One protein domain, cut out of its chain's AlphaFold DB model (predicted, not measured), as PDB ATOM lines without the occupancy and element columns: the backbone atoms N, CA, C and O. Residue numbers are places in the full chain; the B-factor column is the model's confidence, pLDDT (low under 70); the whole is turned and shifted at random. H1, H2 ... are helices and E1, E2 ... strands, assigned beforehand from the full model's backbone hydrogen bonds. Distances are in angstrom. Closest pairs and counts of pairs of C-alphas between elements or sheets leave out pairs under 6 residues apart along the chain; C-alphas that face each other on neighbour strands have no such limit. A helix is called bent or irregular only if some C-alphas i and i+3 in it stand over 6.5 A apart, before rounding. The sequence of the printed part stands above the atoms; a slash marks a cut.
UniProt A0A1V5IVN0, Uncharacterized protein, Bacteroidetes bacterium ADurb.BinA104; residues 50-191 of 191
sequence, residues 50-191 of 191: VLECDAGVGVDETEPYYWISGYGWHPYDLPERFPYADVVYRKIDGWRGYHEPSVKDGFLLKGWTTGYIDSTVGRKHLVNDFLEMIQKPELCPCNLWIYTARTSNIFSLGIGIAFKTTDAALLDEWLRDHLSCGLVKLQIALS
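AT A GLANCE: This is residues 50 to 191 of the 191 residues of an uncharacterized protein of Bacteroidetes bacterium ADurb.BinA104 (UniProt A0A1V5IVN0). A strongly twisted sheet of five strands stands in the middle, with helices H1 and H3 packed on one face and the hairpin of E3 and E4 packed over E6 and E7 on the opposite face. H2 is the element farthest out, only grazing the sheet with residues 165 to 171, and residues 67 to 83 make a long loop between E2 and the E3 and E4 hairpin. The printed part has 142 residues, with seven named strands and three named helices in the order E1 E2 E3 E4 E5 H1 E6 E7 H2 H3. The sheet's order is E2 E1 E6 E7 E5, all antiparallel, and the class is mixed, helices and strands. The whole is compact, with a radius of gyration of the C-alphas of 15.0 A and spans of 41 by 40 by 26 A.

HOW THE PARTS SIT: E1, residues 50 to 54, and E2, residues 58 to 66, form a hairpin, with N 50 and O 65 2.9 A apart; E2 bends by 78 degrees at residue 62. E3, residues 84 to 90, and E4, residues 98 to 103, form a second hairpin, with N 88 and O 100 2.9 A apart. E5, residues 107 to 114, H1, residues 121 to 134, and E6, residues 144 to 150, make a split strand-helix-strand unit with a right-handed crossover: E5 and E6 run the same way, with E7, residues 156 to 163, between them in the sheet. N 51 and O 146 of E1 and E6 are 2.8 A apart. E6 and E7 form a hairpin, with N 147 and O 160 2.8 A apart, and between the antiparallel neighbours E7 and E5 N 161 and O 109 are within hydrogen-bond range at 2.8 A. The closest C-alphas of E4 and E6 are those of His 99 and Ala 149, 6.3 A. H2, residues 165 to 179, is irregular: C-alphas 166 and 169 are 7.2 A apart. H3, residues 183 to 190, and H1 are on the same face of the sheet, two layers, at heights over the sheet of 6.2 A and 7.2 A. H1 touches H3 with residues 123 to 127 alone, at a steep tilt of 64 degrees; their closest C-alphas are those of Arg 123 and Ala 189, 4.4 A. H2 and H3 only just touch, with 3 pairs of C-alphas within 8 A, the closest being those of Asp 172 and Leu 183, 5.4 A. Every O i to N i+4 pair is within hydrogen-bond range in H1 and H3, and 9 of 11 are in H2.

IN THESE COORDINATES: E1 begins at C-alpha 50, (2.329, 13.419, 69.453). E5 measures 22.6 A and E7 22.7 A from first to last C-alpha, H1 20.2 A and H2 20.6 A. H3 ends at C-alpha 190, (0.685, 9.871, 85.558).

THE WHOLE: The C-alphas farthest apart, those of Gly 94 and Glu 138, are 43.7 A apart. The printed part has no cut, and the link from E2 to E3 is long. The mean pLDDT of the printed part is 80.5; residues 62 to 63, 69 to 77, 79, 92 to 97 and 113 to 119 are under 70.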
ATOM      1  N   VAL A  50       3.570  12.767  69.038       85.50
ATOM      2  CA  VAL A  50       2.329  13.419  69.453       85.50
ATOM      3  C   VAL A  50       1.180  12.843  68.638       85.50
ATOM      4  O   VAL A  50       1.223  12.852  67.411       85.50
ATOM      5  N   LEU A  51       0.170  12.336  69.340       86.62
ATOM      6  CA  LEU A  51      -1.099  11.898  68.775       86.62
ATOM      7  C   LEU A  51      -2.139  12.985  69.014       86.62
ATOM      8  O   LEU A  51      -2.245  13.507  70.127       86.62
ATOM      9  N   GLU A  52      -2.905  13.312  67.984       86.19
ATOM     10  CA  GLU A  52      -4.037  14.222  68.096       86.19
ATOM     11  C   GLU A  52      -5.320  13.413  68.293       86.19
ATOM     12  O   GLU A  52      -5.584  12.436  67.593       86.19
ATOM     13  N   CYS A  53      -6.093  13.805  69.299       88.44
ATOM     14  CA  CYS A  53      -7.385  13.228  69.609       88.44
ATOM     15  C   CYS A  53      -8.427  14.336  69.492       88.44
ATOM     16  O   CYS A  53      -8.560  15.174  70.385       88.44
ATOM     17  N   ASP A  54      -9.122  14.363  68.358       85.75
ATOM     18  CA  ASP A  54     -10.124  15.377  68.054       85.75
ATOM     19  C   ASP A  54     -11.492  14.943  68.608       85.75
ATOM     20  O   ASP A  54     -11.941  13.804  68.425       85.75
ATOM     21  N   ALA A  55     -12.183  15.862  69.289       85.44
ATOM     22  CA  ALA A  55     -13.501  15.595  69.857       85.44
ATOM     23  C   ALA A  55     -14.500  15.180  68.761       85.44
ATOM     24  O   ALA A  55     -14.621  15.843  67.730       85.44
ATOM     25  N   GLY A  56     -15.225  14.078  68.974       82.12
ATOM     26  CA  GLY A  56     -16.172  13.541  67.991       82.12
ATOM     27  C   GLY A  56     -15.536  12.816  66.796       82.12
ATOM     28  O   GLY A  56     -16.274  12.246  65.993       82.12
ATOM     29  N   VAL A  57     -14.202  12.804  66.678       81.62
ATOM     30  CA  VAL A  57     -13.457  12.126  65.597       81.62
ATOM     31  C   VAL A  57     -12.601  10.977  66.132       81.62
ATOM     32  O   VAL A  57     -12.498   9.950  65.467       81.62
ATOM     33  N   GLY A  58     -12.075  11.100  67.354       75.31
ATOM     34  CA  GLY A  58     -11.226  10.097  68.000       75.31
ATOM     35  C   GLY A  58      -9.739  10.356  67.773       75.31
ATOM     36  O   GLY A  58      -9.331  11.477  67.473       75.31
ATOM     37  N   VAL A  59      -8.921   9.324  67.977       80.69
ATOM     38  CA  VAL A  59      -7.462   9.405  67.807       80.69
ATOM     39  C   VAL A  59      -7.094   9.144  66.349       80.69
ATOM     40  O   VAL A  59      -7.453   8.102  65.801       80.69
ATOM     41  N   ASP A  60      -6.334  10.058  65.748       74.56
ATOM     42  CA  ASP A  60      -5.679   9.808  64.464       74.56
ATOM     43  C   ASP A  60      -4.308   9.155  64.696       74.56
ATOM     44  O   ASP A  60      -3.346   9.791  65.130       74.56
ATOM     45  N   GLU A  61      -4.226   7.848  64.435       70.62
ATOM     46  CA  GLU A  61      -2.976   7.083  64.511       70.62
ATOM     47  C   GLU A  61      -2.210   7.037  63.178       70.62
ATOM     48  O   GLU A  61      -1.107   6.485  63.125       70.62
ATOM     49  N   THR A  62      -2.782   7.572  62.093       65.69
ATOM     50  CA  THR A  62      -2.206   7.463  60.745       65.69
ATOM     51  C   THR A  62      -1.091   8.474  60.492       65.69
ATOM     52  O   THR A  62      -0.149   8.157  59.766       65.69
ATOM     53  N   GLU A  63      -1.130   9.627  61.163       65.44
ATOM     54  CA  GLU A  63      -0.120  10.686  61.044       65.44
ATOM     55  C   GLU A  63       0.428  11.128  62.416       65.44
ATOM     56  O   GLU A  63       0.186  12.246  62.873       65.44
ATOM     57  N   PRO A  64       1.196  10.272  63.121       70.12
ATOM     58  CA  PRO A  64       1.847  10.681  64.356       70.12
ATOM     59  C   PRO A  64       2.921  11.732  64.058       70.12
ATOM     60  O   PRO A  64       3.861  11.496  63.298       70.12
ATOM     61  N   TYR A  65       2.813  12.877  64.723       73.62
ATOM     62  CA  TYR A  65       3.797  13.948  64.660       73.62
ATOM     63  C   TYR A  65       5.066  13.544  65.418       73.62
ATOM     64  O   TYR A  65       4.990  13.162  66.588       73.62
ATOM     65  N   TYR A  66       6.235  13.658  64.786       75.50
ATOM     66  CA  TYR A  66       7.533  13.444  65.436       75.50
ATOM     67  C   TYR A  66       8.181  14.793  65.703       75.50
ATOM     68  O   TYR A  66       8.364  15.574  64.774       75.50
ATOM     69  N   TRP A  67       8.523  15.091  66.954       71.81
ATOM     70  CA  TRP A  67       8.939  16.447  67.311       71.81
ATOM     71  C   TRP A  67      10.190  16.495  68.181       71.81
ATOM     72  O   TRP A  67      10.253  15.858  69.233       71.81
ATOM     73  N   ILE A  68      11.173  17.296  67.756       71.12
ATOM     74  CA  ILE A  68      12.463  17.457  68.433       71.12
ATOM     75  C   ILE A  68      12.834  18.943  68.482       71.12
ATOM     76  O   ILE A  68      13.455  19.481  67.564       71.12
ATOM     77  N   SER A  69      12.456  19.636  69.558       65.69
ATOM     78  CA  SER A  69      12.614  21.096  69.606       65.69
ATOM     79  C   SER A  69      14.074  21.562  69.651       65.69
ATOM     80  O   SER A  69      14.393  22.584  69.049       65.69
ATOM     81  N   GLY A  70      14.974  20.789  70.276       64.19
ATOM     82  CA  GLY A  70      16.409  21.097  70.337       64.19
ATOM     83  C   GLY A  70      17.087  21.166  68.964       64.19
ATOM     84  O   GLY A  70      18.152  21.765  68.842       64.19
ATOM     85  N   TYR A  71      16.445  20.600  67.940       62.56
ATOM     86  CA  TYR A  71      16.867  20.689  66.547       62.56
ATOM     87  C   TYR A  71      15.828  21.410  65.674       62.56
ATOM     88  O   TYR A  71      15.963  21.451  64.460       62.56
ATOM     89  N   GLY A  72      14.771  21.978  66.263       58.62
ATOM     90  CA  GLY A  72      13.681  22.611  65.517       58.62
ATOM     91  C   GLY A  72      13.068  21.703  64.445       58.62
ATOM     92  O   GLY A  72      12.543  22.215  63.461       58.62
ATOM     93  N   TRP A  73      13.180  20.377  64.601       64.00
ATOM     94  CA  TRP A  73      12.789  19.430  63.567       64.00
ATOM     95  C   TRP A  73      11.400  18.877  63.834       64.00
ATOM     96  O   TRP A  73      11.089  18.377  64.923       64.00
ATOM     97  N   HIS A  74      10.589  18.971  62.793       67.50
ATOM     98  CA  HIS A  74       9.316  18.307  62.653       67.50
ATOM     99  C   HIS A  74       9.166  17.951  61.164       67.50
ATOM    100  O   HIS A  74       9.484  18.793  60.323       67.50
ATOM    101  N   PRO A  75       8.703  16.743  60.805       61.00
ATOM    102  CA  PRO A  75       8.636  16.317  59.405       61.00
ATOM    103  C   PRO A  75       7.582  17.074  58.576       61.00
ATOM    104  O   PRO A  75       7.533  16.907  57.361       61.00
ATOM    105  N   TYR A  76       6.751  17.902  59.219       66.38
ATOM    106  CA  TYR A  76       5.646  18.640  58.601       66.38
ATOM    107  C   TYR A  76       5.557  20.085  59.115       66.38
ATOM    108  O   TYR A  76       6.140  20.431  60.145       66.38
ATOM    109  N   ASP A  77       4.758  20.923  58.462       68.38
ATOM    110  CA  ASP A  77       4.350  22.192  59.060       68.38
ATOM    111  C   ASP A  77       3.420  21.909  60.247       68.38
ATOM    112  O   ASP A  77       2.381  21.262  60.105       68.38
ATOM    113  N   LEU A  78       3.807  22.358  61.445       71.19
ATOM    114  CA  LEU A  78       2.976  22.186  62.633       71.19
ATOM    115  C   LEU A  78       1.706  23.038  62.501       71.19
ATOM    116  O   LEU A  78       1.810  24.236  62.213       71.19
ATOM    117  N   PRO A  79       0.511  22.479  62.762       69.06
ATOM    118  CA  PRO A  79      -0.710  23.263  62.713       69.06
ATOM    119  C   PRO A  79      -0.677  24.349  63.797       69.06
ATOM    120  O   PRO A  79      -0.129  24.148  64.879       69.06
ATOM    121  N   GLU A  80      -1.312  25.497  63.545       72.69
ATOM    122  CA  GLU A  80      -1.349  26.618  64.502       72.69
ATOM    123  C   GLU A  80      -1.908  26.192  65.873       72.69
ATOM    124  O   GLU A  80      -1.475  26.682  66.914       72.69
ATOM    125  N   ARG A  81      -2.816  25.205  65.874       73.56
ATOM    126  CA  ARG A  81      -3.407  24.603  67.078       73.56
ATOM    127  C   ARG A  81      -2.462  23.699  67.882       73.56
ATOM    128  O   ARG A  81      -2.864  23.254  68.952       73.56
ATOM    129  N   PHE A  82      -1.252  23.406  67.397       77.94
ATOM    130  CA  PHE A  82      -0.315  22.507  68.073       77.94
ATOM    131  C   PHE A  82       0.086  23.074  69.448       77.94
ATOM    132  O   PHE A  82       0.688  24.155  69.516       77.94
ATOM    133  N   PRO A  83      -0.219  22.368  70.553       79.50
ATOM    134  CA  PRO A  83      -0.219  22.980  71.878       79.50
ATOM    135  C   PRO A  83       1.176  23.073  72.485       79.50
ATOM    136  O   PRO A  83       1.377  23.814  73.445       79.50
ATOM    137  N   TYR A  84       2.147  22.321  71.967       79.69
ATOM    138  CA  TYR A  84       3.457  22.245  72.581       79.69
ATOM    139  C   TYR A  84       4.404  23.355  72.104       79.69
ATOM    140  O   TYR A  84       4.441  23.709  70.924       79.69
ATOM    141  N   ALA A  85       5.154  23.924  73.051       79.62
ATOM    142  CA  ALA A  85       6.100  25.018  72.838       79.62
ATOM    143  C   ALA A  85       7.520  24.507  72.596       79.62
ATOM    144  O   ALA A  85       8.144  24.864  71.602       79.62
ATOM    145  N   ASP A  86       8.007  23.675  73.517       76.75
ATOM    146  CA  ASP A  86       9.382  23.178  73.544       76.75
ATOM    147  C   ASP A  86       9.459  21.751  74.122       76.75
ATOM    148  O   ASP A  86       8.629  21.390  74.965       76.75
ATOM    149  N   VAL A  87      10.457  20.962  73.707       76.12
ATOM    150  CA  VAL A  87      10.826  19.656  74.283       76.12
ATOM    151  C   VAL A  87      12.293  19.649  74.678       76.12
ATOM    152  O   VAL A  87      13.193  19.521  73.849       76.12
ATOM    153  N   VAL A  88      12.550  19.662  75.976       77.06
ATOM    154  CA  VAL A  88      13.920  19.650  76.482       77.06
ATOM    155  C   VAL A  88      14.338  18.225  76.814       77.06
ATOM    156  O   VAL A  88      13.670  17.533  77.582       77.06
ATOM    157  N   TYR A  89      15.483  17.783  76.290       75.88
ATOM    158  CA  TYR A  89      16.092  16.538  76.752       75.88
ATOM    159  C   TYR A  89      16.689  16.722  78.152       75.88
ATOM    160  O   TYR A  89      17.604  17.518  78.376       75.88
ATOM    161  N   ARG A  90      16.177  15.960  79.116       75.69
ATOM    162  CA  ARG A  90      16.650  15.899  80.496       75.69
ATOM    163  C   ARG A  90      17.515  14.664  80.675       75.69
ATOM    164  O   ARG A  90      17.018  13.540  80.740       75.69
ATOM    165  N   LYS A  91      18.825  14.873  80.780       70.44
ATOM    166  CA  LYS A  91      19.762  13.814  81.160       70.44
ATOM    167  C   LYS A  91      19.574  13.472  82.642       70.44
ATOM    168  O   LYS A  91      19.513  14.376  83.470       70.44
ATOM    169  N   ILE A  92      19.505  12.183  82.962       68.31
ATOM    170  CA  ILE A  92      19.496  11.673  84.339       68.31
ATOM    171  C   ILE A  92      20.741  10.805  84.525       68.31
ATOM    172  O   ILE A  92      21.125  10.063  83.621       68.31
ATOM    173  N   ASP A  93      21.368  10.881  85.696       58.81
ATOM    174  CA  ASP A  93      22.514  10.039  86.029       58.81
ATOM    175  C   ASP A  93      22.125   8.556  86.115       58.81
ATOM    176  O   ASP A  93      21.133   8.182  86.740       58.81
ATOM    177  N   GLY A  94      22.930   7.694  85.490       55.31
ATOM    178  CA  GLY A  94      22.771   6.238  85.556       55.31
ATOM    179  C   GLY A  94      21.721   5.632  84.621       55.31
ATOM    180  O   GLY A  94      21.591   4.411  84.593       55.31
ATOM    181  N   TRP A  95      21.006   6.437  83.830       62.59
ATOM    182  CA  TRP A  95      19.980   5.951  82.904       62.59
ATOM    183  C   TRP A  95      19.948   6.778  81.606       62.59
ATOM    184  O   TRP A  95      20.601   7.816  81.506       62.59
ATOM    185  N   ARG A  96      19.197   6.337  80.583       64.75
ATOM    186  CA  ARG A  96      18.952   7.186  79.396       64.75
ATOM    187  C   ARG A  96      18.190   8.446  79.860       64.75
ATOM    188  O   ARG A  96      17.386   8.359  80.769       64.75
ATOM    189  N   GLY A  97      18.442   9.639  79.334       68.88
ATOM    190  CA  GLY A  97      17.599  10.800  79.663       68.88
ATOM    191  C   GLY A  97      16.159  10.646  79.152       68.88
ATOM    192  O   GLY A  97      15.808   9.632  78.548       68.88
ATOM    193  N   TYR A  98      15.321  11.655  79.368       76.00
ATOM    194  CA  TYR A  98      13.953  11.703  78.844       76.00
ATOM    195  C   TYR A  98      13.656  13.058  78.210       76.00
ATOM    196  O   TYR A  98      14.244  14.071  78.573       76.00
ATOM    197  N   HIS A  99      12.730  13.071  77.261       79.25
ATOM    198  CA  HIS A  99      12.278  14.291  76.609       79.25
ATOM    199  C   HIS A  99      11.087  14.878  77.373       79.25
ATOM    200  O   HIS A  99      10.046  14.229  77.497       79.25
ATOM    201  N   GLU A 100      11.249  16.090  77.896       80.06
ATOM    202  CA  GLU A 100      10.255  16.795  78.699       80.06
ATOM    203  C   GLU A 100       9.559  17.887  77.871       80.06
ATOM    204  O   GLU A 100      10.204  18.883  77.535       80.06
ATOM    205  N   PRO A 101       8.256  17.741  77.565       83.19
ATOM    206  CA  PRO A 101       7.520  18.750  76.821       83.19
ATOM    207  C   PRO A 101       7.038  19.899  77.719       83.19
ATOM    208  O   PRO A 101       6.813  19.745  78.925       83.19
ATOM    209  N   SER A 102       6.810  21.046  77.088       85.00
ATOM    210  CA  SER A 102       6.102  22.213  77.619       85.00
ATOM    211  C   SER A 102       5.026  22.668  76.630       85.00
ATOM    212  O   SER A 102       5.128  22.390  75.435       85.00
ATOM    213  N   VAL A 103       3.988  23.355  77.111       84.56
ATOM    214  CA  VAL A 103       2.864  23.835  76.289       84.56
ATOM    215  C   VAL A 103       2.875  25.359  76.160       84.56
ATOM    216  O   VAL A 103       3.269  26.042  77.104       84.56
ATOM    217  N   LYS A 104       2.479  25.876  74.989       79.38
ATOM    218  CA  LYS A 104       2.369  27.318  74.688       79.38
ATOM    219  C   LYS A 104       1.207  27.928  75.463       79.38
ATOM    220  O   LYS A 104       1.398  28.881  76.204       79.38
ATOM    221  N   ASP A 105       0.043  27.303  75.309       73.06
ATOM    222  CA  ASP A 105      -1.220  27.674  75.929       73.06
ATOM    223  C   ASP A 105      -1.953  26.395  76.337       73.06
ATOM    224  O   ASP A 105      -2.180  25.515  75.506       73.06
ATOM    225  N   GLY A 106      -2.336  26.282  77.610       77.56
ATOM    226  CA  GLY A 106      -3.112  25.144  78.097       77.56
ATOM    227  C   GLY A 106      -2.585  24.511  79.375       77.56
ATOM    228  O   GLY A 106      -1.702  25.033  80.057       77.56
ATOM    229  N   PHE A 107      -3.151  23.350  79.682       78.31
ATOM    230  CA  PHE A 107      -2.660  22.465  80.725       78.31
ATOM    231  C   PHE A 107      -1.851  21.336  80.108       78.31
ATOM    232  O   PHE A 107      -2.133  20.880  79.003       78.31
ATOM    233  N   LEU A 108      -0.864  20.871  80.863       83.75
ATOM    234  CA  LEU A 108      -0.103  19.678  80.551       83.75
ATOM    235  C   LEU A 108      -0.154  18.759  81.763       83.75
ATOM    236  O   LEU A 108       0.469  19.055  82.786       83.75
ATOM    237  N   LEU A 109      -0.870  17.644  81.635       85.25
ATOM    238  CA  LEU A 109      -0.711  16.542  82.574       85.25
ATOM    239  C   LEU A 109       0.476  15.709  82.118       85.25
ATOM    240  O   LEU A 109       0.541  15.354  80.945       85.25
ATOM    241  N   LYS A 110       1.427  15.406  83.000       85.31
ATOM    242  CA  LYS A 110       2.627  14.660  82.597       85.31
ATOM    243  C   LYS A 110       3.167  13.730  83.667       85.31
ATOM    244  O   LYS A 110       3.056  14.020  84.856       85.31
ATOM    245  N   GLY A 111       3.834  12.678  83.211       81.50
ATOM    246  CA  GLY A 111       4.718  11.844  84.015       81.50
ATOM    247  C   GLY A 111       5.058  10.533  83.304       81.50
ATOM    248  O   GLY A 111       5.137  10.506  82.075       81.50
ATOM    249  N   TRP A 112       5.312   9.466  84.056       75.38
ATOM    250  CA  TRP A 112       5.688   8.156  83.531       75.38
ATOM    251  C   TRP A 112       4.803   7.048  84.094       75.38
ATOM    252  O   TRP A 112       4.510   6.985  85.284       75.38
ATOM    253  N   THR A 113       4.428   6.097  83.246       67.44
ATOM    254  CA  THR A 113       3.790   4.859  83.698       67.44
ATOM    255  C   THR A 113       4.851   3.752  83.726       67.44
ATOM    256  O   THR A 113       5.419   3.394  82.699       67.44
ATOM    257  N   THR A 114       5.201   3.230  84.910       64.69
ATOM    258  CA  THR A 114       6.256   2.200  85.071       64.69
ATOM    259  C   THR A 114       5.672   0.805  85.238       64.69
ATOM    260  O   THR A 114       4.849   0.617  86.119       64.69
ATOM    261  N   GLY A 115       6.132  -0.215  84.512       56.06
ATOM    262  CA  GLY A 115       5.567  -1.581  84.495       56.06
ATOM    263  C   GLY A 115       5.629  -2.464  85.764       56.06
ATOM    264  O   GLY A 115       5.288  -3.637  85.668       56.06
ATOM    265  N   TYR A 116       6.007  -1.977  86.953       60.47
ATOM    266  CA  TYR A 116       6.181  -2.844  88.140       60.47
ATOM    267  C   TYR A 116       4.861  -3.248  88.838       60.47
ATOM    268  O   TYR A 116       3.926  -2.450  88.915       60.47
ATOM    269  N   ILE A 117       4.749  -4.482  89.345       63.50
ATOM    270  CA  ILE A 117       3.564  -4.945  90.094       63.50
ATOM    271  C   ILE A 117       3.700  -4.468  91.544       63.50
ATOM    272  O   ILE A 117       4.259  -5.157  92.392       63.50
ATOM    273  N   ASP A 118       3.227  -3.259  91.817       69.25
ATOM    274  CA  ASP A 118       3.229  -2.659  93.149       69.25
ATOM    275  C   ASP A 118       1.915  -1.902  93.425       69.25
ATOM    276  O   ASP A 118       0.920  -2.029  92.705       69.25
ATOM    277  N   SER A 119       1.898  -1.088  94.480       64.12
ATOM    278  CA  SER A 119       0.749  -0.262  94.863       64.12
ATOM    279  C   SER A 119       0.296   0.750  93.795       64.12
ATOM    280  O   SER A 119      -0.753   1.371  93.960       64.12
ATOM    281  N   THR A 120       1.051   0.943  92.710       72.06
ATOM    282  CA  THR A 120       0.720   1.868  91.615       72.06
ATOM    283  C   THR A 120      -0.138   1.236  90.518       72.06
ATOM    284  O   THR A 120      -0.588   1.952  89.628       72.06
ATOM    285  N   VAL A 121      -0.448  -0.067  90.578       79.00
ATOM    286  CA  VAL A 121      -1.277  -0.760  89.566       79.00
ATOM    287  C   VAL A 121      -2.607  -0.038  89.302       79.00
ATOM    288  O   VAL A 121      -2.981   0.144  88.146       79.00
ATOM    289  N   GLY A 122      -3.277   0.477  90.338       82.25
ATOM    290  CA  GLY A 122      -4.519   1.245  90.170       82.25
ATOM    291  C   GLY A 122      -4.353   2.553  89.382       82.25
ATOM    292  O   GLY A 122      -5.274   2.967  88.685       82.25
ATOM    293  N   ARG A 123      -3.173   3.186  89.439       85.88
ATOM    294  CA  ARG A 123      -2.860   4.377  88.629       85.88
ATOM    295  C   ARG A 123      -2.779   4.023  87.148       85.88
ATOM    296  O   ARG A 123      -3.296   4.755  86.315       85.88
ATOM    297  N   LYS A 124      -2.183   2.873  86.834       82.38
ATOM    298  CA  LYS A 124      -2.041   2.388  85.456       82.38
ATOM    299  C   LYS A 124      -3.376   2.034  84.842       82.38
ATOM    300  O   LYS A 124      -3.610   2.415  83.709       82.38
ATOM    301  N   HIS A 125      -4.238   1.347  85.596       87.56
ATOM    302  CA  HIS A 125      -5.604   1.094  85.148       87.56
ATOM    303  C   HIS A 125      -6.299   2.406  84.812       87.56
ATOM    304  O   HIS A 125      -6.771   2.549  83.700       87.56
ATOM    305  N   LEU A 126      -6.222   3.412  85.690       90.81
ATOM    306  CA  LEU A 126      -6.842   4.704  85.406       90.81
ATOM    307  C   LEU A 126      -6.300   5.378  84.134       90.81
ATOM    308  O   LEU A 126      -7.082   5.912  83.352       90.81
ATOM    309  N   VAL A 127      -4.979   5.382  83.930       90.00
ATOM    310  CA  VAL A 127      -4.375   5.978  82.724       90.00
ATOM    311  C   VAL A 127      -4.737   5.173  81.473       90.00
ATOM    312  O   VAL A 127      -5.057   5.772  80.452       90.00
ATOM    313  N   ASN A 128      -4.726   3.842  81.541       89.06
ATOM    314  CA  ASN A 128      -5.094   2.984  80.417       89.06
ATOM    315  C   ASN A 128      -6.578   3.127  80.071       89.06
ATOM    316  O   ASN A 128      -6.888   3.372  78.913       89.06
ATOM    317  N   ASP A 129      -7.467   3.068  81.064       91.88
ATOM    318  CA  ASP A 129      -8.907   3.262  80.882       91.88
ATOM    319  C   ASP A 129      -9.173   4.634  80.248       91.88
ATOM    320  O   ASP A 129      -9.934   4.743  79.293       91.88
ATOM    321  N   PHE A 130      -8.482   5.686  80.706       92.31
ATOM    322  CA  PHE A 130      -8.546   7.003  80.075       92.31
ATOM    323  C   PHE A 130      -8.124   6.969  78.598       92.31
ATOM    324  O   PHE A 130      -8.878   7.436  77.745       92.31
ATOM    325  N   LEU A 131      -6.951   6.410  78.287       89.56
ATOM    326  CA  LEU A 131      -6.430   6.342  76.918       89.56
ATOM    327  C   LEU A 131      -7.332   5.506  75.994       89.56
ATOM    328  O   LEU A 131      -7.535   5.881  74.843       89.56
ATOM    329  N   GLU A 132      -7.906   4.412  76.493       89.62
ATOM    330  CA  GLU A 132      -8.870   3.579  75.766       89.62
ATOM    331  C   GLU A 132     -10.203   4.302  75.532       89.62
ATOM    332  O   GLU A 132     -10.858   4.094  74.508       89.62
ATOM    333  N   MET A 133     -10.635   5.151  76.466       89.00
ATOM    334  CA  MET A 133     -11.879   5.903  76.322       89.00
ATOM    335  C   MET A 133     -11.759   7.045  75.319       89.00
ATOM    336  O   MET A 133     -12.660   7.200  74.502       89.00
ATOM    337  N   ILE A 134     -10.665   7.811  75.327       87.88
ATOM    338  CA  ILE A 134     -10.493   8.924  74.378       87.88
ATOM    339  C   ILE A 134     -10.301   8.443  72.930       87.88
ATOM    340  O   ILE A 134     -10.577   9.184  71.994       87.88
ATOM    341  N   GLN A 135      -9.901   7.181  72.728       84.31
ATOM    342  CA  GLN A 135      -9.901   6.550  71.402       84.31
ATOM    343  C   GLN A 135     -11.305   6.407  70.809       84.31
ATOM    344  O   GLN A 135     -11.434   6.290  69.592       84.31
ATOM    345  N   LYS A 136     -12.354   6.421  71.637       84.44
ATOM    346  CA  LYS A 136     -13.744   6.336  71.188       84.44
ATOM    347  C   LYS A 136     -14.240   7.746  70.845       84.44
ATOM    348  O   LYS A 136     -14.399   8.556  71.762       84.44
ATOM    349  N   PRO A 137     -14.480   8.062  69.558       75.94
ATOM    350  CA  PRO A 137     -14.798   9.417  69.100       75.94
ATOM    351  C   PRO A 137     -15.950  10.072  69.863       75.94
ATOM    352  O   PRO A 137     -15.887  11.247  70.218       75.94
ATOM    353  N   GLU A 138     -16.990   9.292  70.158       78.62
ATOM    354  CA  GLU A 138     -18.196   9.720  70.860       78.62
ATOM    355  C   GLU A 138     -17.973  10.044  72.340       78.62
ATOM    356  O   GLU A 138     -18.833  10.661  72.968       78.62
ATOM    357  N   LEU A 139     -16.833   9.634  72.898       81.38
ATOM    358  CA  LEU A 139     -16.481   9.850  74.295       81.38
ATOM    359  C   LEU A 139     -15.374  10.887  74.474       81.38
ATOM    360  O   LEU A 139     -15.140  11.285  75.605       81.38
ATOM    361  N   CYS A 140     -14.700  11.349  73.419       84.38
ATOM    362  CA  CYS A 140     -13.653  12.355  73.575       84.38
ATOM    363  C   CYS A 140     -14.270  13.741  73.876       84.38
ATOM    364  O   CYS A 140     -14.961  14.294  73.013       84.38
ATOM    365  N   PRO A 141     -14.059  14.322  75.076       87.12
ATOM    366  CA  PRO A 141     -14.805  15.506  75.510       87.12
ATOM    367  C   PRO A 141     -14.313  16.812  74.877       87.12
ATOM    368  O   PRO A 141     -15.055  17.786  74.810       87.12
ATOM    369  N   CYS A 142     -13.051  16.861  74.462       90.31
ATOM    370  CA  CYS A 142     -12.397  18.039  73.901       90.31
ATOM    371  C   CYS A 142     -11.163  17.599  73.113       90.31
ATOM    372  O   CYS A 142     -10.790  16.430  73.159       90.31
ATOM    373  N   ASN A 143     -10.515  18.526  72.411       89.44
ATOM    374  CA  ASN A 143      -9.299  18.186  71.687       89.44
ATOM    375  C   ASN A 143      -8.142  17.958  72.662       89.44
ATOM    376  O   ASN A 143      -7.819  18.828  73.478       89.44
ATOM    377  N   LEU A 144      -7.505  16.796  72.545       90.69
ATOM    378  CA  LEU A 144      -6.362  16.395  73.354       90.69
ATOM    379  C   LEU A 144      -5.162  16.118  72.453       90.69
ATOM    380  O   LEU A 144      -5.295  15.532  71.381       90.69
ATOM    381  N   TRP A 145      -3.969  16.458  72.931       89.12
ATOM    382  CA  TRP A 145      -2.717  16.075  72.284       89.12
ATOM    383  C   TRP A 145      -1.904  15.199  73.221       89.12
ATOM    384  O   TRP A 145      -1.394  15.658  74.251       89.12
ATOM    385  N   ILE A 146      -1.772  13.929  72.852       89.31
ATOM    386  CA  ILE A 146      -1.097  12.910  73.647       89.31
ATOM    387  C   ILE A 146       0.353  12.819  73.193       89.31
ATOM    388  O   ILE A 146       0.671  12.275  72.141       89.31
ATOM    389  N   TYR A 147       1.242  13.361  74.007       88.19
ATOM    390  CA  TYR A 147       2.675  13.224  73.848       88.19
ATOM    391  C   TYR A 147       3.144  11.905  74.454       88.19
ATOM    392  O   TYR A 147       2.819  11.578  75.595       88.19
ATOM    393  N   THR A 148       3.964  11.173  73.713       87.06
ATOM    394  CA  THR A 148       4.625   9.959  74.180       87.06
ATOM    395  C   THR A 148       6.117  10.042  73.903       87.06
ATOM    396  O   THR A 148       6.547  10.395  72.807       87.06
ATOM    397  N   ALA A 149       6.932   9.709  74.898       84.44
ATOM    398  CA  ALA A 149       8.381   9.676  74.751       84.44
ATOM    399  C   ALA A 149       8.978   8.465  75.452       84.44
ATOM    400  O   ALA A 149       8.542   8.062  76.534       84.44
ATOM    401  N   ARG A 150      10.039   7.914  74.859       80.25
ATOM    402  CA  ARG A 150      10.873   6.926  75.545       80.25
ATOM    403  C   ARG A 150      11.462   7.562  76.800       80.25
ATOM    404  O   ARG A 150      11.883   8.719  76.791       80.25
ATOM    405  N   THR A 151      11.494   6.783  77.871       76.50
ATOM    406  CA  THR A 151      12.136   7.195  79.117       76.50
ATOM    407  C   THR A 151      13.467   6.482  79.296       76.50
ATOM    408  O   THR A 151      13.891   5.642  78.497       76.50
ATOM    409  N   SER A 152      14.105   6.825  80.404       70.81
ATOM    410  CA  SER A 152      15.313   6.212  80.918       70.81
ATOM    411  C   SER A 152      15.207   4.700  81.140       70.81
ATOM    412  O   SER A 152      16.192   3.972  81.000       70.81
ATOM    413  N   ASN A 153      13.997   4.238  81.449       74.50
ATOM    414  CA  ASN A 153      13.651   2.869  81.769       74.50
ATOM    415  C   ASN A 153      12.822   2.268  80.620       74.50
ATOM    416  O   ASN A 153      11.778   2.789  80.237       74.50
ATOM    417  N   ILE A 154      13.288   1.138  80.081       71.62
ATOM    418  CA  ILE A 154      12.650   0.443  78.949       71.62
ATOM    419  C   ILE A 154      11.232  -0.060  79.260       71.62
ATOM    420  O   ILE A 154      10.474  -0.357  78.344       71.62
ATOM    421  N   PHE A 155      10.875  -0.148  80.543       73.06
ATOM    422  CA  PHE A 155       9.554  -0.548  81.025       73.06
ATOM    423  C   PHE A 155       8.643   0.646  81.339       73.06
ATOM    424  O   PHE A 155       7.608   0.459  81.986       73.06
ATOM    425  N   SER A 156       9.031   1.864  80.945       75.94
ATOM    426  CA  SER A 156       8.204   3.057  81.105       75.94
ATOM    427  C   SER A 156       8.160   3.946  79.874       75.94
ATOM    428  O   SER A 156       9.161   4.185  79.190       75.94
ATOM    429  N   LEU A 157       6.974   4.502  79.661       80.38
ATOM    430  CA  LEU A 157       6.700   5.515  78.661       80.38
ATOM    431  C   LEU A 157       6.385   6.831  79.372       80.38
ATOM    432  O   LEU A 157       5.630   6.858  80.345       80.38
ATOM    433  N   GLY A 158       6.995   7.913  78.899       84.19
ATOM    434  CA  GLY A 158       6.667   9.263  79.322       84.19
ATOM    435  C   GLY A 158       5.414   9.674  78.578       84.19
ATOM    436  O   GLY A 158       5.393   9.588  77.352       84.19
ATOM    437  N   ILE A 159       4.384  10.081  79.308       88.06
ATOM    438  CA  ILE A 159       3.099  10.482  78.743       88.06
ATOM    439  C   ILE A 159       2.844  11.933  79.133       88.06
ATOM    440  O   ILE A 159       2.985  12.307  80.299       88.06
ATOM    441  N   GLY A 160       2.484  12.741  78.141       89.38
ATOM    442  CA  GLY A 160       1.976  14.094  78.296       89.38
ATOM    443  C   GLY A 160       0.582  14.194  77.682       89.38
ATOM    444  O   GLY A 160       0.351  13.666  76.601       89.38
ATOM    445  N   ILE A 161      -0.347  14.856  78.360       91.44
ATOM    446  CA  ILE A 161      -1.693  15.141  77.861       91.44
ATOM    447  C   ILE A 161      -1.843  16.653  77.873       91.44
ATOM    448  O   ILE A 161      -1.937  17.257  78.945       91.44
ATOM    449  N   ALA A 162      -1.838  17.253  76.688       91.94
ATOM    450  CA  ALA A 162      -2.076  18.675  76.518       91.94
ATOM    451  C   ALA A 162      -3.515  18.935  76.071       91.94
ATOM    452  O   ALA A 162      -4.060  18.189  75.258       91.94
ATOM    453  N   PHE A 163      -4.113  19.998  76.600       91.31
ATOM    454  CA  PHE A 163      -5.443  20.486  76.229       91.31
ATOM    455  C   PHE A 163      -5.573  21.971  76.574       91.31
ATOM    456  O   PHE A 163      -4.816  22.503  77.396       91.31
ATOM    457  N   LYS A 164      -6.532  22.663  75.956       89.25
ATOM    458  CA  LYS A 164      -6.722  24.101  76.177       89.25
ATOM    459  C   LYS A 164      -7.218  24.381  77.591       89.25
ATOM    460  O   LYS A 164      -8.049  23.660  78.133       89.25
ATOM    461  N   THR A 165      -6.790  25.505  78.164       87.94
ATOM    462  CA  THR A 165      -7.236  25.956  79.495       87.94
ATOM    463  C   THR A 165      -8.759  26.078  79.587       87.94
ATOM    464  O   THR A 165      -9.339  25.776  80.628       87.94
ATOM    465  N   THR A 166      -9.412  26.481  78.493       90.00
ATOM    466  CA  THR A 166     -10.873  26.607  78.389       90.00
ATOM    467  C   THR A 166     -11.610  25.282  78.550       90.00
ATOM    468  O   THR A 166     -12.754  25.282  78.994       90.00
ATOM    469  N   ASP A 167     -10.946  24.168  78.250       91.62
ATOM    470  CA  ASP A 167     -11.563  22.843  78.204       91.62
ATOM    471  C   ASP A 167     -11.337  22.074  79.515       91.62
ATOM    472  O   ASP A 167     -11.856  20.977  79.702       91.62
ATOM    473  N   ALA A 168     -10.603  22.659  80.468       91.94
ATOM    474  CA  ALA A 168     -10.260  22.014  81.731       91.94
ATOM    475  C   ALA A 168     -11.488  21.623  82.562       91.94
ATOM    476  O   ALA A 168     -11.530  20.528  83.113       91.94
ATOM    477  N   ALA A 169     -12.492  22.501  82.644       93.81
ATOM    478  CA  ALA A 169     -13.720  22.204  83.381       93.81
ATOM    479  C   ALA A 169     -14.511  21.064  82.722       93.81
ATOM    480  O   ALA A 169     -14.969  20.161  83.414       93.81
ATOM    481  N   LEU A 170     -14.596  21.084  81.389       93.69
ATOM    482  CA  LEU A 170     -15.280  20.064  80.598       93.69
ATOM    483  C   LEU A 170     -14.606  18.695  80.745       93.69
ATOM    484  O   LEU A 170     -15.275  17.694  80.985       93.69
ATOM    485  N   LEU A 171     -13.275  18.652  80.655       93.88
ATOM    486  CA  LEU A 171     -12.511  17.425  80.847       93.88
ATOM    487  C   LEU A 171     -12.608  16.912  82.294       93.88
ATOM    488  O   LEU A 171     -12.750  15.708  82.492       93.88
ATOM    489  N   ASP A 172     -12.562  17.786  83.309       95.44
ATOM    490  CA  ASP A 172     -12.714  17.373  84.715       95.44
ATOM    491  C   ASP A 172     -14.096  16.772  84.995       95.44
ATOM    492  O   ASP A 172     -14.181  15.746  85.666       95.44
ATOM    493  N   GLU A 173     -15.165  17.374  84.469       95.50
ATOM    494  CA  GLU A 173     -16.530  16.846  84.578       95.50
ATOM    495  C   GLU A 173     -16.648  15.487  83.882       95.50
ATOM    496  O   GLU A 173     -17.069  14.506  84.496       95.50
ATOM    497  N   TRP A 174     -16.153  15.386  82.650       94.44
ATOM    498  CA  TRP A 174     -16.169  14.134  81.903       94.44
ATOM    499  C   TRP A 174     -15.432  12.998  82.632       94.44
ATOM    500  O   TRP A 174     -15.937  11.875  82.701       94.44
ATOM    501  N   LEU A 175     -14.268  13.287  83.231       94.88
ATOM    502  CA  LEU A 175     -13.496  12.327  84.029       94.88
ATOM    503  C   LEU A 175     -14.276  11.828  85.255       94.88
ATOM    504  O   LEU A 175     -14.140  10.661  85.643       94.88
ATOM    505  N   ARG A 176     -15.100  12.686  85.866       95.62
ATOM    506  CA  ARG A 176     -15.928  12.313  87.023       95.62
ATOM    507  C   ARG A 176     -17.032  11.363  86.609       95.62
ATOM    508  O   ARG A 176     -17.215  10.346  87.275       95.62
ATOM    509  N   ASP A 177     -17.689  11.664  85.500       94.25
ATOM    510  CA  ASP A 177     -18.821  10.887  85.006       94.25
ATOM    511  C   ASP A 177     -18.400   9.504  84.505       94.25
ATOM    512  O   ASP A 177     -19.089   8.514  84.754       94.25
ATOM    513  N   HIS A 178     -17.243   9.414  83.848       91.88
ATOM    514  CA  HIS A 178     -16.839   8.200  83.140       91.88
ATOM    515  C   HIS A 178     -15.813   7.349  83.887       91.88
ATOM    516  O   HIS A 178     -15.852   6.124  83.806       91.88
ATOM    517  N   LEU A 179     -14.904   7.980  84.634       92.81
ATOM    518  CA  LEU A 179     -13.803   7.296  85.322       92.81
ATOM    519  C   LEU A 179     -13.853   7.467  86.842       92.81
ATOM    520  O   LEU A 179     -12.943   7.019  87.549       92.81
ATOM    521  N   SER A 180     -14.897   8.120  87.374       93.94
ATOM    522  CA  SER A 180     -15.019   8.425  88.805       93.94
ATOM    523  C   SER A 180     -13.744   9.089  89.359       93.94
ATOM    524  O   SER A 180     -13.283   8.809  90.476       93.94
ATOM    525  N   CYS A 181     -13.115   9.942  88.544       92.56
ATOM    526  CA  CYS A 181     -11.878  10.646  88.860       92.56
ATOM    527  C   CYS A 181     -11.974  12.121  88.438       92.56
ATOM    528  O   CYS A 181     -12.982  12.556  87.917       92.56
ATOM    529  N   GLY A 182     -10.950  12.919  88.719       94.38
ATOM    530  CA  GLY A 182     -10.839  14.281  88.188       94.38
ATOM    531  C   GLY A 182      -9.408  14.531  87.735       94.38
ATOM    532  O   GLY A 182      -8.532  13.686  87.968       94.38
ATOM    533  N   LEU A 183      -9.140  15.702  87.162       94.25
ATOM    534  CA  LEU A 183      -7.837  16.078  86.604       94.25
ATOM    535  C   LEU A 183      -6.689  15.868  87.597       94.25
ATOM    536  O   LEU A 183      -5.651  15.318  87.242       94.25
ATOM    537  N   VAL A 184      -6.893  16.225  88.868       93.19
ATOM    538  CA  VAL A 184      -5.882  16.043  89.928       93.19
ATOM    539  C   VAL A 184      -5.518  14.568  90.113       93.19
ATOM    540  O   VAL A 184      -4.348  14.223  90.262       93.19
ATOM    541  N   LYS A 185      -6.513  13.674  90.088       91.88
ATOM    542  CA  LYS A 185      -6.291  12.236  90.269       91.88
ATOM    543  C   LYS A 185      -5.641  11.618  89.031       91.88
ATOM    544  O   LYS A 185      -4.786  10.752  89.192       91.88
ATOM    545  N   LEU A 186      -5.990  12.094  87.833       92.31
ATOM    546  CA  LEU A 186      -5.327  11.693  86.592       92.31
ATOM    547  C   LEU A 186      -3.857  12.152  86.562       92.31
ATOM    548  O   LEU A 186      -2.983  11.350  86.244       92.31
ATOM    549  N   GLN A 187      -3.550  13.378  87.001       92.00
ATOM    550  CA  GLN A 187      -2.165  13.851  87.155       92.00
ATOM    551  C   GLN A 187      -1.360  12.968  88.115       92.00
ATOM    552  O   GLN A 187      -0.244  12.563  87.799       92.00
ATOM    553  N   ILE A 188      -1.923  12.651  89.285       88.25
ATOM    554  CA  ILE A 188      -1.281  11.753  90.257       88.25
ATOM    555  C   ILE A 188      -1.072  10.362  89.653       88.25
ATOM    556  O   ILE A 188      -0.091   9.703  89.977       88.25
ATOM    557  N   ALA A 189      -1.985   9.903  88.798       87.38
ATOM    558  CA  ALA A 189      -1.861   8.608  88.148       87.38
ATOM    559  C   ALA A 189      -0.739   8.570  87.097       87.38
ATOM    560  O   ALA A 189      -0.127   7.521  86.907       87.38
ATOM    561  N   LEU A 190      -0.445   9.708  86.468       85.81
ATOM    562  CA  LEU A 190       0.685   9.871  85.558       85.81
ATOM    563  C   LEU A 190       2.025  10.051  86.288       85.81
ATOM    564  O   LEU A 190       3.056   9.879  85.652       85.81
ATOM    565  N   SER A 191       2.031  10.398  87.582       77.62
ATOM    566  CA  SER A 191       3.240  10.711  88.373       77.62
ATOM    567  C   SER A 191       3.769   9.516  89.173       77.62
ATOM    568  O   SER A 191       5.009   9.356  89.210       77.62
TER     569      SER A 191